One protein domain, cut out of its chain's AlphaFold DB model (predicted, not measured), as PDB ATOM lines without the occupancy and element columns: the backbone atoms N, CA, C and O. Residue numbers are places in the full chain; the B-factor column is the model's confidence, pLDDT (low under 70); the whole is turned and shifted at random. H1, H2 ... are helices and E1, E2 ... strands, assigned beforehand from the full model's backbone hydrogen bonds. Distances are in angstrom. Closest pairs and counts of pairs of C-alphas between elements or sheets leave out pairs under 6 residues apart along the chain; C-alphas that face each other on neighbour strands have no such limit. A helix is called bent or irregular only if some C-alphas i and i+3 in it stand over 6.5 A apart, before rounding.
ATOM      1  N   ASP A   5      97.819 146.075 168.458       92.00
ATOM      2  CA  ASP A   5      97.384 146.574 167.145       92.00
ATOM      3  C   ASP A   5      98.567 147.077 166.301       92.00
ATOM      4  O   ASP A   5      98.472 147.164 165.077       92.00
ATOM      5  N   ALA A   6      99.697 147.400 166.944       92.06
ATOM      6  CA  ALA A   6     100.945 147.736 166.265       92.06
ATOM      7  C   ALA A   6     101.719 146.486 165.815       92.06
ATOM      8  O   ALA A   6     102.655 146.618 165.035       92.06
ATOM      9  N   ILE A   7     101.352 145.292 166.298       94.19
ATOM     10  CA  ILE A   7     101.977 144.007 165.950       94.19
ATOM     11  C   ILE A   7     101.076 143.201 165.009       94.19
ATOM     12  O   ILE A   7     101.566 142.618 164.045       94.19
ATOM     13  N   ILE A   8      99.771 143.166 165.276       95.75
ATOM     14  CA  ILE A   8      98.773 142.398 164.530       95.75
ATOM     15  C   ILE A   8      97.968 143.332 163.621       95.75
ATOM     16  O   ILE A   8      97.529 144.403 164.035       95.75
ATOM     17  N   ASP A   9      97.733 142.904 162.383       96.56
ATOM     18  CA  ASP A   9      96.837 143.585 161.448       96.56
ATOM     19  C   ASP A   9      95.363 143.289 161.785       96.56
ATOM     20  O   ASP A   9      94.722 142.413 161.196       96.56
ATOM     21  N   LEU A  10      94.831 144.006 162.778       95.81
ATOM     22  CA  LEU A  10      93.433 143.872 163.200       95.81
ATOM     23  C   LEU A  10      92.431 144.498 162.231       95.81
ATOM     24  O   LEU A  10      91.248 144.164 162.296       95.81
ATOM     25  N   ASP A  11      92.899 145.330 161.300       93.88
ATOM     26  CA  ASP A  11      92.069 145.843 160.211       93.88
ATOM     27  C   ASP A  11      91.704 144.692 159.256       93.88
ATOM     28  O   ASP A  11      90.556 144.552 158.830       93.88
ATOM     29  N   ARG A  12      92.672 143.810 158.963       94.88
ATOM     30  CA  ARG A  12      92.461 142.593 158.159       94.88
ATOM     31  C   ARG A  12      91.861 141.437 158.964       94.88
ATOM     32  O   ARG A  12      91.137 140.610 158.401       94.88
ATOM     33  N   TYR A  13      92.174 141.356 160.254       96.62
ATOM     34  CA  TYR A  13      91.754 140.280 161.151       96.62
ATOM     35  C   TYR A  13      91.099 140.843 162.420       96.62
ATOM     36  O   TYR A  13      91.753 140.897 163.462       96.62
ATOM     37  N   PRO A  14      89.802 141.208 162.379       95.69
ATOM     38  CA  PRO A  14      89.118 141.936 163.455       95.69
ATOM     39  C   PRO A  14      88.755 141.050 164.658       95.69
ATOM     40  O   PRO A  14      87.649 141.089 165.185       95.69
ATOM     41  N   ILE A  15      89.689 140.225 165.127       95.69
ATOM     42  CA  ILE A  15      89.467 139.231 166.184       95.69
ATOM     43  C   ILE A  15      89.339 139.843 167.584       95.69
ATOM     44  O   ILE A  15      88.968 139.135 168.517       95.69
ATOM     45  N   ALA A  16      89.624 141.141 167.735       95.19
ATOM     46  CA  ALA A  16      89.480 141.870 168.994       95.19
ATOM     47  C   ALA A  16      88.015 142.034 169.432       95.19
ATOM     48  O   ALA A  16      87.744 142.015 170.635       95.19
ATOM     49  N   ASP A  17      87.084 142.150 168.479       94.25
ATOM     50  CA  ASP A  17      85.646 142.206 168.743       94.25
ATOM     51  C   ASP A  17      84.947 140.951 168.188       94.25
ATOM     52  O   ASP A  17      84.531 140.932 167.024       94.25
ATOM     53  N   PRO A  18      84.779 139.894 169.005       92.19
ATOM     54  CA  PRO A  18      84.151 138.650 168.563       92.19
ATOM     55  C   PRO A  18      82.654 138.798 168.249       92.19
ATOM     56  O   PRO A  18      82.075 137.901 167.633       92.19
ATOM     57  N   ALA A  19      82.009 139.886 168.682       93.50
ATOM     58  CA  ALA A  19      80.606 140.143 168.375       93.50
ATOM     59  C   ALA A  19      80.417 140.773 166.987       93.50
ATOM     60  O   ALA A  19      79.301 140.741 166.464       93.50
ATOM     61  N   SER A  20      81.483 141.310 166.383       96.44
ATOM     62  CA  SER A  20      81.409 141.933 165.062       96.44
ATOM     63  C   SER A  20      81.042 140.915 163.966       96.44
ATOM     64  O   SER A  20      81.515 139.769 163.990       96.44
ATOM     65  N   PRO A  21      80.217 141.305 162.973       97.12
ATOM     66  CA  PRO A  21      79.913 140.454 161.822       97.12
ATOM     67  C   PRO A  21      81.169 139.982 161.077       97.12
ATOM     68  O   PRO A  21      81.231 138.842 160.610       97.12
ATOM     69  N   GLU A  22      82.191 140.832 160.994       96.88
ATOM     70  CA  GLU A  22      83.454 140.548 160.322       96.88
ATOM     71  C   GLU A  22      84.256 139.465 161.058       96.88
ATOM     72  O   GLU A  22      84.765 138.537 160.420       96.88
ATOM     73  N   ALA A  23      84.323 139.518 162.395       96.56
ATOM     74  CA  ALA A  23      84.962 138.472 163.194       96.56
ATOM     75  C   ALA A  23      84.219 137.134 163.082       96.56
ATOM     76  O   ALA A  23      84.847 136.084 162.932       96.56
ATOM     77  N   GLN A  24      82.884 137.154 163.089       97.56
ATOM     78  CA  GLN A  24      82.071 135.944 162.924       97.56
ATOM     79  C   GLN A  24      82.268 135.310 161.540       97.56
ATOM     80  O   GLN A  24      82.446 134.093 161.433       97.56
ATOM     81  N   ALA A  25      82.311 136.126 160.482       97.75
ATOM     82  CA  ALA A  25      82.611 135.662 159.129       97.75
ATOM     83  C   ALA A  25      84.027 135.066 159.031       97.75
ATOM     84  O   ALA A  25      84.227 134.032 158.386       97.75
ATOM     85  N   LEU A  26      85.004 135.676 159.708       97.88
ATOM     86  CA  LEU A  26      86.371 135.167 159.790       97.88
ATOM     87  C   LEU A  26      86.439 133.807 160.501       97.88
ATOM     88  O   LEU A  26      87.122 132.908 160.004       97.88
ATOM     89  N   VAL A  27      85.719 133.628 161.613       98.00
ATOM     90  CA  VAL A  27      85.613 132.338 162.320       98.00
ATOM     91  C   VAL A  27      84.971 131.282 161.426       98.00
ATOM     92  O   VAL A  27      85.506 130.181 161.312       98.00
ATOM     93  N   ALA A  28      83.870 131.609 160.743       97.81
ATOM     94  CA  ALA A  28      83.198 130.681 159.835       97.81
ATOM     95  C   ALA A  28      84.126 130.231 158.693       97.81
ATOM     96  O   ALA A  28      84.232 129.034 158.411       97.81
ATOM     97  N   ARG A  29      84.861 131.175 158.085       96.81
ATOM     98  CA  ARG A  29      85.886 130.881 157.070       96.81
ATOM     99  C   ARG A  29      86.990 129.991 157.634       96.81
ATOM    100  O   ARG A  29      87.351 129.001 157.002       96.81
ATOM    101  N   GLY A  30      87.517 130.345 158.804       97.25
ATOM    102  CA  GLY A  30      88.593 129.608 159.455       97.25
ATOM    103  C   GLY A  30      88.200 128.180 159.792       97.25
ATOM    104  O   GLY A  30      88.958 127.256 159.518       97.25
ATOM    105  N   ARG A  31      86.981 127.983 160.299       97.19
ATOM    106  CA  ARG A  31      86.432 126.658 160.591       97.19
ATOM    107  C   ARG A  31      86.287 125.825 159.317       97.19
ATOM    108  O   ARG A  31      86.712 124.674 159.299       97.19
ATOM    109  N   ALA A  32      85.742 126.403 158.245       97.06
ATOM    110  CA  ALA A  32      85.597 125.705 156.967       97.06
ATOM    111  C   ALA A  32      86.953 125.255 156.391       97.06
ATOM    112  O   ALA A  32      87.085 124.102 155.985       97.06
ATOM    113  N   GLN A  33      87.966 126.128 156.407       96.69
ATOM    114  CA  GLN A  33      89.319 125.787 155.944       96.69
ATOM    115  C   GLN A  33      89.994 124.759 156.853       96.69
ATOM    116  O   GLN A  33      90.536 123.774 156.364       96.69
ATOM    117  N   PHE A  34      89.890 124.916 158.174       96.06
ATOM    118  CA  PHE A  34      90.478 123.968 159.116       96.06
ATOM    119  C   PHE A  34      89.891 122.557 158.970       96.06
ATOM    120  O   PHE A  34      90.634 121.581 159.028       96.06
ATOM    121  N   LEU A  35      88.580 122.433 158.736       95.44
ATOM    122  CA  LEU A  35      87.936 121.139 158.487       95.44
ATOM    123  C   LEU A  35      88.360 120.509 157.154       95.44
ATOM    124  O   LEU A  35      88.463 119.287 157.076       95.44
ATOM    125  N   ALA A  36      88.585 121.320 156.118       95.56
ATOM    126  CA  ALA A  36      88.986 120.837 154.800       95.56
ATOM    127  C   ALA A  36      90.472 120.443 154.746       95.56
ATOM    128  O   ALA A  36      90.809 119.363 154.263       95.56
ATOM    129  N   ASP A  37      91.344 121.301 155.276       94.25
ATOM    130  CA  ASP A  37      92.791 121.254 155.039       94.25
ATOM    131  C   ASP A  37      93.599 120.880 156.295       94.25
ATOM    132  O   ASP A  37      94.811 120.669 156.231       94.25
ATOM    133  N   GLY A  38      92.955 120.817 157.467       92.00
ATOM    134  CA  GLY A  38      93.625 120.633 158.759       92.00
ATOM    135  C   GLY A  38      94.405 121.866 159.229       92.00
ATOM    136  O   GLY A  38      95.124 121.798 160.228       92.00
ATOM    137  N   CYS A  39      94.294 122.993 158.522       94.38
ATOM    138  CA  CYS A  39      94.957 124.245 158.857       94.38
ATOM    139  C   CYS A  39      94.127 125.461 158.420       94.38
ATOM    140  O   CYS A  39      93.278 125.381 157.538       94.38
ATOM    141  N   PHE A  40      94.390 126.605 159.054       95.88
ATOM    142  CA  PHE A  40      93.879 127.900 158.620       95.88
ATOM    143  C   PHE A  40      95.030 128.904 158.599       95.88
ATOM    144  O   PHE A  40      95.646 129.174 159.631       95.88
ATOM    145  N   VAL A  41      95.343 129.436 157.418       95.25
ATOM    146  CA  VAL A  41      96.467 130.357 157.225       95.25
ATOM    147  C   VAL A  41      96.004 131.804 157.399       95.25
ATOM    148  O   VAL A  41      95.169 132.306 156.644       95.25
ATOM    149  N   LEU A  42      96.592 132.496 158.374       95.38
ATOM    150  CA  LEU A  42      96.412 133.931 158.600       95.38
ATOM    151  C   LEU A  42      97.559 134.700 157.929       95.38
ATOM    152  O   LEU A  42      98.496 135.165 158.573       95.38
ATOM    153  N   ASP A  43      97.524 134.751 156.602       96.06
ATOM    154  CA  ASP A  43      98.526 135.463 155.812       96.06
ATOM    155  C   ASP A  43      98.587 136.962 156.170       96.06
ATOM    156  O   ASP A  43      97.568 137.647 156.188       96.06
ATOM    157  N   GLY A  44      99.785 137.482 156.450       95.75
ATOM    158  CA  GLY A  44      99.965 138.882 156.846       95.75
ATOM    159  C   GLY A  44      99.337 139.248 158.196       95.75
ATOM    160  O   GLY A  44      99.061 140.416 158.433       95.75
ATOM    161  N   PHE A  45      99.086 138.268 159.073       95.81
ATOM    162  CA  PHE A  45      98.531 138.521 160.408       95.81
ATOM    163  C   PHE A  45      99.422 139.425 161.261       95.81
ATOM    164  O   PHE A  45      98.924 140.303 161.955       95.81
ATOM    165  N   ILE A  46     100.738 139.217 161.193       95.44
ATOM    166  CA  ILE A  46     101.721 140.125 161.783       95.44
ATOM    167  C   ILE A  46     101.996 141.238 160.776       95.44
ATOM    168  O   ILE A  46     102.283 140.953 159.608       95.44
ATOM    169  N   ARG A  47     101.936 142.493 161.228       95.44
ATOM    170  CA  ARG A  47     102.244 143.654 160.392       95.44
ATOM    171  C   ARG A  47     103.672 143.547 159.859       95.44
ATOM    172  O   ARG A  47     104.605 143.203 160.586       95.44
ATOM    173  N   ALA A  48     103.832 143.815 158.566       95.69
ATOM    174  CA  ALA A  48     105.077 143.552 157.847       95.69
ATOM    175  C   ALA A  48     106.284 144.314 158.424       95.69
ATOM    176  O   ALA A  48     107.395 143.785 158.441       95.69
ATOM    177  N   ASP A  49     106.057 145.522 158.935       94.38
ATOM    178  CA  ASP A  49     107.056 146.376 159.580       94.38
ATOM    179  C   ASP A  49     107.537 145.846 160.940       94.38
ATOM    180  O   ASP A  49     108.585 146.276 161.411       94.38
ATOM    181  N   ARG A  50     106.835 144.879 161.546       94.44
ATOM    182  CA  ARG A  50     107.242 144.235 162.809       94.44
ATOM    183  C   ARG A  50     107.917 142.880 162.634       94.44
ATOM    184  O   ARG A  50     108.482 142.358 163.592       94.44
ATOM    185  N   ILE A  51     107.885 142.295 161.436       94.19
ATOM    186  CA  ILE A  51     108.423 140.943 161.200       94.19
ATOM    187  C   ILE A  51     109.914 140.868 161.549       94.19
ATOM    188  O   ILE A  51     110.340 139.905 162.189       94.19
ATOM    189  N   GLU A  52     110.703 141.873 161.157       94.69
ATOM    190  CA  GLU A  52     112.149 141.860 161.397       94.69
ATOM    191  C   GLU A  52     112.491 142.003 162.887       94.69
ATOM    192  O   GLU A  52     113.390 141.311 163.366       94.69
ATOM    193  N   ASP A  53     111.729 142.804 163.639       91.50
ATOM    194  CA  ASP A  53     111.888 142.942 165.093       91.50
ATOM    195  C   ASP A  53     111.653 141.600 165.802       91.50
ATOM    196  O   ASP A  53     112.497 141.131 166.570       91.50
ATOM    197  N   LEU A  54     110.528 140.936 165.493       92.81
ATOM    198  CA  LEU A  54     110.195 139.625 166.059       92.81
ATOM    199  C   LEU A  54     111.255 138.580 165.677       92.81
ATOM    200  O   LEU A  54     111.666 137.763 166.506       92.81
ATOM    201  N   ALA A  55     111.725 138.602 164.428       94.06
ATOM    202  CA  ALA A  55     112.765 137.693 163.967       94.06
ATOM    203  C   ALA A  55     114.106 137.940 164.680       94.06
ATOM    204  O   ALA A  55     114.805 136.978 165.018       94.06
ATOM    205  N   ALA A  56     114.473 139.198 164.934       93.81
ATOM    206  CA  ALA A  56     115.686 139.559 165.658       93.81
ATOM    207  C   ALA A  56     115.651 139.063 167.108       93.81
ATOM    208  O   ALA A  56     116.612 138.429 167.552       93.81
ATOM    209  N   GLU A  57     114.533 139.257 167.806       92.38
ATOM    210  CA  GLU A  57     114.343 138.735 169.160       92.38
ATOM    211  C   GLU A  57     114.402 137.204 169.193       92.38
ATOM    212  O   GLU A  57     115.135 136.629 170.001       92.38
ATOM    213  N   ALA A  58     113.710 136.525 168.271       93.06
ATOM    214  CA  ALA A  58     113.751 135.066 168.182       93.06
ATOM    215  C   ALA A  58     115.182 134.548 167.965       93.06
ATOM    216  O   ALA A  58     115.598 133.582 168.609       93.06
ATOM    217  N   ARG A  59     115.968 135.199 167.096       94.44
ATOM    218  CA  ARG A  59     117.380 134.845 166.874       94.44
ATOM    219  C   ARG A  59     118.227 135.063 168.126       94.44
ATOM    220  O   ARG A  59     119.034 134.193 168.444       94.44
ATOM    221  N   ALA A  60     118.027 136.171 168.841       93.12
ATOM    222  CA  ALA A  60     118.745 136.459 170.081       93.12
ATOM    223  C   ALA A  60     118.444 135.415 171.171       93.12
ATOM    224  O   ALA A  60     119.365 134.888 171.793       93.12
ATOM    225  N   LEU A  61     117.173 135.038 171.339       92.31
ATOM    226  CA  LEU A  61     116.744 134.006 172.290       92.31
ATOM    227  C   LEU A  61     117.309 132.619 171.957       92.31
ATOM    228  O   LEU A  61     117.607 131.828 172.852       92.31
ATOM    229  N   MET A  62     117.458 132.310 170.669       92.44
ATOM    230  CA  MET A  62     117.913 130.998 170.209       92.44
ATOM    231  C   MET A  62     119.396 130.723 170.468       92.44
ATOM    232  O   MET A  62     119.783 129.556 170.406       92.44
ATOM    233  N   VAL A  63     120.213 131.735 170.783       90.75
ATOM    234  CA  VAL A  63     121.641 131.552 171.107       90.75
ATOM    235  C   VAL A  63     121.820 130.544 172.248       90.75
ATOM    236  O   VAL A  63     122.612 129.612 172.121       90.75
ATOM    237  N   ASP A  64     120.987 130.651 173.286       85.56
ATOM    238  CA  ASP A  64     121.025 129.787 174.474       85.56
ATOM    239  C   ASP A  64     119.918 128.719 174.481       85.56
ATOM    240  O   ASP A  64     119.656 128.066 175.494       85.56
ATOM    241  N   GLY A  65     119.228 128.527 173.353       93.31
ATOM    242  CA  GLY A  65     118.119 127.584 173.270       93.31
ATOM    243  C   GLY A  65     118.575 126.134 173.447       93.31
ATOM    244  O   GLY A  65     119.578 125.703 172.867       93.31
ATOM    245  N   PHE A  66     117.799 125.347 174.191       95.00
ATOM    246  CA  PHE A  66     118.076 123.934 174.419       95.00
ATOM    247  C   PHE A  66     117.886 123.141 173.124       95.00
ATOM    248  O   PHE A  66     116.798 123.113 172.540       95.00
ATOM    249  N   TYR A  67     118.953 122.489 172.664       95.94
ATOM    250  CA  TYR A  67     118.913 121.655 171.470       95.94
ATOM    251  C   TYR A  67     118.517 120.222 171.821       95.94
ATOM    252  O   TYR A  67     119.163 119.565 172.638       95.94
ATOM    253  N   ARG A  68     117.496 119.708 171.135       95.62
ATOM    254  CA  ARG A  68     117.097 118.305 171.203       95.62
ATOM    255  C   ARG A  68     117.130 117.697 169.813       95.62
ATOM    256  O   ARG A  68     116.605 118.262 168.858       95.62
ATOM    257  N   SER A  69     117.687 116.498 169.723       96.44
ATOM    258  CA  SER A  69     117.621 115.659 168.534       96.44
ATOM    259  C   SER A  69     117.259 114.245 168.942       96.44
ATOM    260  O   SER A  69     117.718 113.756 169.972       96.44
ATOM    261  N   ARG A  70     116.443 113.591 168.125       94.62
ATOM    262  CA  ARG A  70     116.139 112.170 168.258       94.62
ATOM    263  C   ARG A  70     115.882 111.553 166.897       94.62
ATOM    264  O   ARG A  70     115.532 112.249 165.940       94.62
ATOM    265  N   GLU A  71     116.010 110.243 166.844       94.62
ATOM    266  CA  GLU A  71     115.493 109.472 165.729       94.62
ATOM    267  C   GLU A  71     113.983 109.263 165.901       94.62
ATOM    268  O   GLU A  71     113.466 109.140 167.016       94.62
ATOM    269  N   ARG A  72     113.276 109.302 164.776       92.25
ATOM    270  CA  ARG A  72     111.912 108.812 164.613       92.25
ATOM    271  C   ARG A  72     111.988 107.549 163.790       92.25
ATOM    272  O   ARG A  72     112.464 107.595 162.650       92.25
ATOM    273  N   ASP A  73     111.522 106.454 164.367       94.38
ATOM    274  CA  ASP A  73     111.384 105.203 163.642       94.38
ATOM    275  C   ASP A  73     110.256 105.287 162.587       94.38
ATOM    276  O   ASP A  73     109.433 106.216 162.602       94.38
ATOM    277  N   PRO A  74     110.220 104.333 161.641       94.94
ATOM    278  CA  PRO A  74     109.184 104.260 160.617       94.94
ATOM    279  C   PRO A  74     107.737 104.236 161.124       94.94
ATOM    280  O   PRO A  74     106.863 104.821 160.484       94.94
ATOM    281  N   GLU A  75     107.457 103.586 162.255       94.06
ATOM    282  CA  GLU A  75     106.088 103.448 162.765       94.06
ATOM    283  C   GLU A  75     105.578 104.775 163.329       94.06
ATOM    284  O   GLU A  75     104.440 105.177 163.073       94.06
ATOM    285  N   GLU A  76     106.435 105.523 164.022       92.19
ATOM    286  CA  GLU A  76     106.118 106.884 164.445       92.19
ATOM    287  C   GLU A  76     105.915 107.821 163.240       92.19
ATOM    288  O   GLU A  76     104.974 108.626 163.201       92.19
ATOM    289  N   GLY A  77     106.770 107.698 162.219       91.19
ATOM    290  CA  GLY A  77     106.613 108.411 160.951       91.19
ATOM    291  C   GLY A  77     105.257 108.126 160.300       91.19
ATOM    292  O   GLY A  77     104.554 109.058 159.905       91.19
ATOM    293  N   ARG A  78     104.857 106.850 160.261       93.06
ATOM    294  CA  ARG A  78     103.590 106.396 159.677       93.06
ATOM    295  C   ARG A  78     102.396 106.954 160.446       93.06
ATOM    296  O   ARG A  78     101.493 107.523 159.838       93.06
ATOM    297  N   ARG A  79     102.415 106.863 161.781       92.88
ATOM    298  CA  ARG A  79     101.361 107.403 162.661       92.88
ATOM    299  C   ARG A  79     101.183 108.915 162.549       92.88
ATOM    300  O   ARG A  79     100.075 109.402 162.735       92.88
ATOM    301  N   SER A  80     102.261 109.652 162.286       86.00
ATOM    302  CA  SER A  80     102.227 111.114 162.145       86.00
ATOM    303  C   SER A  80     101.863 111.593 160.736       86.00
ATOM    304  O   SER A  80     101.837 112.798 160.503       86.00
ATOM    305  N   GLY A  81     101.618 110.684 159.784       86.19
ATOM    306  CA  GLY A  81     101.369 111.041 158.383       86.19
ATOM    307  C   GLY A  81     102.599 111.618 157.671       86.19
ATOM    308  O   GLY A  81     102.480 112.237 156.617       86.19
ATOM    309  N   CYS A  82     103.799 111.441 158.233       85.06
ATOM    310  CA  CYS A  82     105.025 111.953 157.635       85.06
ATOM    311  C   CYS A  82     105.346 111.175 156.353       85.06
ATOM    312  O   CYS A  82     105.601 109.977 156.413       85.06
ATOM    313  N   PHE A  83     105.422 111.847 155.200       87.00
ATOM    314  CA  PHE A  83     105.686 111.204 153.899       87.00
ATOM    315  C   PHE A  83     106.994 110.387 153.846       87.00
ATOM    316  O   PHE A  83     107.141 109.489 153.022       87.00
ATOM    317  N   ALA A  84     107.951 110.682 154.727       90.38
ATOM    318  CA  ALA A  84     109.242 110.004 154.806       90.38
ATOM    319  C   ALA A  84     109.238 108.773 155.738       90.38
ATOM    320  O   ALA A  84     110.312 108.309 156.116       90.38
ATOM    321  N   TRP A  85     108.067 108.248 156.116       91.81
ATOM    322  CA  TRP A  85     107.925 107.169 157.102       91.81
ATOM    323  C   TRP A  85     108.610 105.850 156.725       91.81
ATOM    324  O   TRP A  85     108.901 105.054 157.601       91.81
ATOM    325  N   HIS A  86     108.935 105.612 155.454       93.81
ATOM    326  CA  HIS A  86     109.630 104.395 155.010       93.81
ATOM    327  C   HIS A  86     111.079 104.261 155.510       93.81
ATOM    328  O   HIS A  86     111.747 103.269 155.220       93.81
ATOM    329  N   ARG A  87     111.599 105.265 156.218       93.62
ATOM    330  CA  ARG A  87     112.956 105.277 156.764       93.62
ATOM    331  C   ARG A  87     112.967 105.918 158.141       93.62
ATOM    332  O   ARG A  87     112.123 106.754 158.454       93.62
ATOM    333  N   THR A  88     113.989 105.595 158.922       94.25
ATOM    334  CA  THR A  88     114.309 106.362 160.122       94.25
ATOM    335  C   THR A  88     114.616 107.806 159.727       94.25
ATOM    336  O   THR A  88     115.399 108.061 158.808       94.25
ATOM    337  N   THR A  89     113.986 108.764 160.402       92.56
ATOM    338  CA  THR A  89     114.219 110.196 160.171       92.56
ATOM    339  C   THR A  89     114.741 110.863 161.430       92.56
ATOM    340  O   THR A  89     114.392 110.481 162.543       92.56
ATOM    341  N   ARG A  90     115.567 111.900 161.277       92.69
ATOM    342  CA  ARG A  90     115.988 112.728 162.409       92.69
ATOM    343  C   ARG A  90     114.978 113.849 162.628       92.69
ATOM    344  O   ARG A  90     114.696 114.611 161.707       92.69
ATOM    345  N   ALA A  91     114.472 113.967 163.851       90.19
ATOM    346  CA  ALA A  91     113.728 115.132 164.310       90.19
ATOM    347  C   ALA A  91     114.614 115.923 165.273       90.19
ATOM    348  O   ALA A  91     114.999 115.420 166.331       90.19
ATOM    349  N   SER A  92     114.942 117.154 164.896       93.88
ATOM    350  CA  SER A  92     115.761 118.053 165.702       93.88
ATOM    351  C   SER A  92     115.101 119.414 165.822       93.88
ATOM    352  O   SER A  92     114.568 119.930 164.842       93.88
ATOM    353  N   MET A  93     115.164 119.997 167.012       94.06
ATOM    354  CA  MET A  93     114.598 121.303 167.315       94.06
ATOM    355  C   MET A  93     115.445 121.986 168.384       94.06
ATOM    356  O   MET A  93     115.993 121.327 169.271       94.06
ATOM    357  N   ARG A  94     115.529 123.313 168.305       95.12
ATOM    358  CA  ARG A  94     116.003 124.151 169.401       95.12
ATOM    359  C   ARG A  94     114.796 124.842 170.024       95.12
ATOM    360  O   ARG A  94     113.994 125.418 169.298       95.12
ATOM    361  N   GLY A  95     114.646 124.710 171.337       93.75
ATOM    362  CA  GLY A  95     113.536 125.289 172.088       93.75
ATOM    363  C   GLY A  95     114.032 126.279 173.132       93.75
ATOM    364  O   GLY A  95     115.088 126.080 173.733       93.75
ATOM    365  N   VAL A  96     113.252 127.330 173.356       93.31
ATOM    366  CA  VAL A  96     113.476 128.319 174.411       93.31
ATOM    367  C   VAL A  96     112.222 128.348 175.280       93.31
ATOM    368  O   VAL A  96     111.110 128.342 174.753       93.31
ATOM    369  N   GLY A  97     112.395 128.321 176.602       91.06
ATOM    370  CA  GLY A  97     111.286 128.470 177.547       91.06
ATOM    371  C   GLY A  97     110.727 129.892 177.524       91.06
ATOM    372  O   GLY A  97     111.476 130.851 177.349       91.06
ATOM    373  N   GLY A  98     109.414 130.052 177.698       90.50
ATOM    374  CA  GLY A  98     108.777 131.377 177.688       90.50
ATOM    375  C   GLY A  98     109.247 132.301 178.822       90.50
ATOM    376  O   GLY A  98     109.196 133.514 178.682       90.50
ATOM    377  N   ASP A  99     109.766 131.743 179.917       91.75
ATOM    378  CA  ASP A  99     110.396 132.456 181.040       91.75
ATOM    379  C   ASP A  99     111.715 133.154 180.666       91.75
ATOM    380  O   ASP A  99     112.205 134.007 181.406       91.75
ATOM    381  N   ARG A 100     112.296 132.804 179.514       91.88
ATOM    382  CA  ARG A 100     113.503 133.440 178.972       91.88
ATOM    383  C   ARG A 100     113.210 134.661 178.108       91.88
ATOM    384  O   ARG A 100     114.141 135.399 177.798       91.88
ATOM    385  N   MET A 101     111.955 134.855 177.711       91.75
ATOM    386  CA  MET A 101     111.520 136.021 176.944       91.75
ATOM    387  C   MET A 101     111.398 137.235 177.867       91.75
ATOM    388  O   MET A 101     111.080 137.102 179.051       91.75
ATOM    389  N   ALA A 102     111.641 138.429 177.326       89.88
ATOM    390  CA  ALA A 102     111.408 139.663 178.064       89.88
ATOM    391  C   ALA A 102     109.919 139.792 178.433       89.88
ATOM    392  O   ALA A 102     109.048 139.277 177.731       89.88
ATOM    393  N   ALA A 103     109.606 140.459 179.546       88.44
ATOM    394  CA  ALA A 103     108.224 140.575 180.022       88.44
ATOM    395  C   ALA A 103     107.304 141.295 179.015       88.44
ATOM    396  O   ALA A 103     106.110 141.005 178.955       88.44
ATOM    397  N   ASP A 104     107.884 142.193 178.226       88.56
ATOM    398  CA  ASP A 104     107.288 142.959 177.135       88.56
ATOM    399  C   ASP A 104     107.465 142.298 175.756       88.56
ATOM    400  O   ASP A 104     107.106 142.898 174.748       88.56
ATOM    401  N   SER A 105     107.949 141.053 175.690       90.88
ATOM    402  CA  SER A 105     108.122 140.321 174.433       90.88
ATOM    403  C   SER A 105     106.823 140.286 173.608       90.88
ATOM    404  O   SER A 105     105.798 139.821 174.122       90.88
ATOM    405  N   ASP A 114      93.862 137.518 175.162       95.38
ATOM    406  CA  ASP A 114      92.573 136.811 175.237       95.38
ATOM    407  C   ASP A 114      91.820 136.707 173.897       95.38
ATOM    408  O   ASP A 114      91.324 135.617 173.594       95.38
ATOM    409  N   PRO A 115      91.723 137.767 173.065       95.69
ATOM    410  CA  PRO A 115      91.076 137.675 171.759       95.69
ATOM    411  C   PRO A 115      91.681 136.615 170.834       95.69
ATOM    412  O   PRO A 115      90.931 135.928 170.147       95.69
ATOM    413  N   MET A 116      93.002 136.407 170.865       95.44
ATOM    414  CA  MET A 116      93.655 135.353 170.082       95.44
ATOM    415  C   MET A 116      93.193 133.963 170.531       95.44
ATOM    416  O   MET A 116      92.783 133.144 169.709       95.44
ATOM    417  N   THR A 117      93.193 133.704 171.841       94.25
ATOM    418  CA  THR A 117      92.761 132.410 172.397       94.25
ATOM    419  C   THR A 117      91.276 132.154 172.138       94.25
ATOM    420  O   THR A 117      90.910 131.056 171.715       94.25
ATOM    421  N   ARG A 118      90.417 133.168 172.313       95.69
ATOM    422  CA  ARG A 118      88.974 133.082 172.015       95.69
ATOM    423  C   ARG A 118      88.712 132.815 170.540       95.69
ATOM    424  O   ARG A 118      87.873 131.982 170.209       95.69
ATOM    425  N   PHE A 119      89.450 133.482 169.658       96.56
ATOM    426  CA  PHE A 119      89.360 133.262 168.222       96.56
ATOM    427  C   PHE A 119      89.748 131.828 167.834       96.56
ATOM    428  O   PHE A 119      88.992 131.162 167.125       96.56
ATOM    429  N   ILE A 120      90.875 131.318 168.346       95.81
ATOM    430  CA  ILE A 120      91.304 129.928 168.120       95.81
ATOM    431  C   ILE A 120      90.245 128.947 168.634       95.81
ATOM    432  O   ILE A 120      89.876 128.013 167.923       95.81
ATOM    433  N   ALA A 121      89.728 129.160 169.843       96.38
ATOM    434  CA  ALA A 121      88.705 128.303 170.430       96.38
ATOM    435  C   ALA A 121      87.413 128.287 169.595       96.38
ATOM    436  O   ALA A 121      86.869 127.215 169.332       96.38
ATOM    437  N   ALA A 122      86.977 129.446 169.091       96.44
ATOM    438  CA  ALA A 122      85.808 129.552 168.222       96.44
ATOM    439  C   ALA A 122      85.991 128.789 166.896       96.44
ATOM    440  O   ALA A 122      85.087 128.061 166.469       96.44
ATOM    441  N   VAL A 123      87.172 128.896 166.272       97.00
ATOM    442  CA  VAL A 123      87.522 128.135 165.057       97.00
ATOM    443  C   VAL A 123      87.542 126.627 165.332       97.00
ATOM    444  O   VAL A 123      87.037 125.861 164.516       97.00
ATOM    445  N   LEU A 124      88.075 126.202 166.483       95.62
ATOM    446  CA  LEU A 124      88.219 124.790 166.863       95.62
ATOM    447  C   LEU A 124      86.977 124.168 167.530       95.62
ATOM    448  O   LEU A 124      87.019 122.993 167.887       95.62
ATOM    449  N   GLU A 125      85.904 124.937 167.721       93.38
ATOM    450  CA  GLU A 125      84.699 124.530 168.468       93.38
ATOM    451  C   GLU A 125      84.990 124.080 169.907       93.38
ATOM    452  O   GLU A 125      84.459 123.077 170.386       93.38
TER     453      GLU A 125
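This is residues 5 to 105 and 114 to 125 of the 128 residues of an uncharacterized protein of Rhodospirillaceae bacterium (UniProt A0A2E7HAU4). An open arch with a hollow middle: the two-stranded antiparallel sheet E1 - E2 makes one leg with short H3 at its far end, H2 bridges, and H1 and H4 pack together at the other end. The 113 printed residues include four named helices and two strands, in the order H1 H2 E1 H3 E2 H4, class mixed. It is loose, radius of gyration of the C-alphas 18.3 A, spanning 48 by 36 by 23 A.

E1, residues 66 to 72, and E2, residues 89 to 95, are antiparallel at 162 degrees; N 66 and O 95, 2.8 A apart, are within hydrogen-bond range. The closest C-alphas of E2 and H2, residues 48 to 62, are Arg 94 and Met 62, 7.2 A apart; those of E2 and H3, residues 74 to 79, are Thr 89 and Pro 74, 7.8 A. H1, residues 21 to 37, touches H4, residues 114 to 124, with residues 27 to 34 alone; the closest C-alphas are Arg 31 and Val 123, 4.8 A. They run the same way at a steep tilt of 48 degrees. H1 and H2 are apart. Every O i to N i+4 pair is within hydrogen-bond range in H1, H3 and H4, and 9 of 11 in H2.

H1, 24.1 A long, begins at C-alpha 21 (79.913, 140.454, 161.822). H2, 21.8 A, is irregular: C-alphas 49 and 52 are 7.0 A apart. E1 measures 19.0 A, E2 19.2 A; H4 ends at C-alpha 124 (88.219, 124.790, 166.863).

The C-alphas farthest apart, Ser 20 and Arg 87, are 49.1 A apart. Residues 106 to 113 are not printed; C-alphas 105 and 114 are 16.0 A apart across the cut. Of the links printed whole, none is long. No printed residue is under 70 in pLDDT.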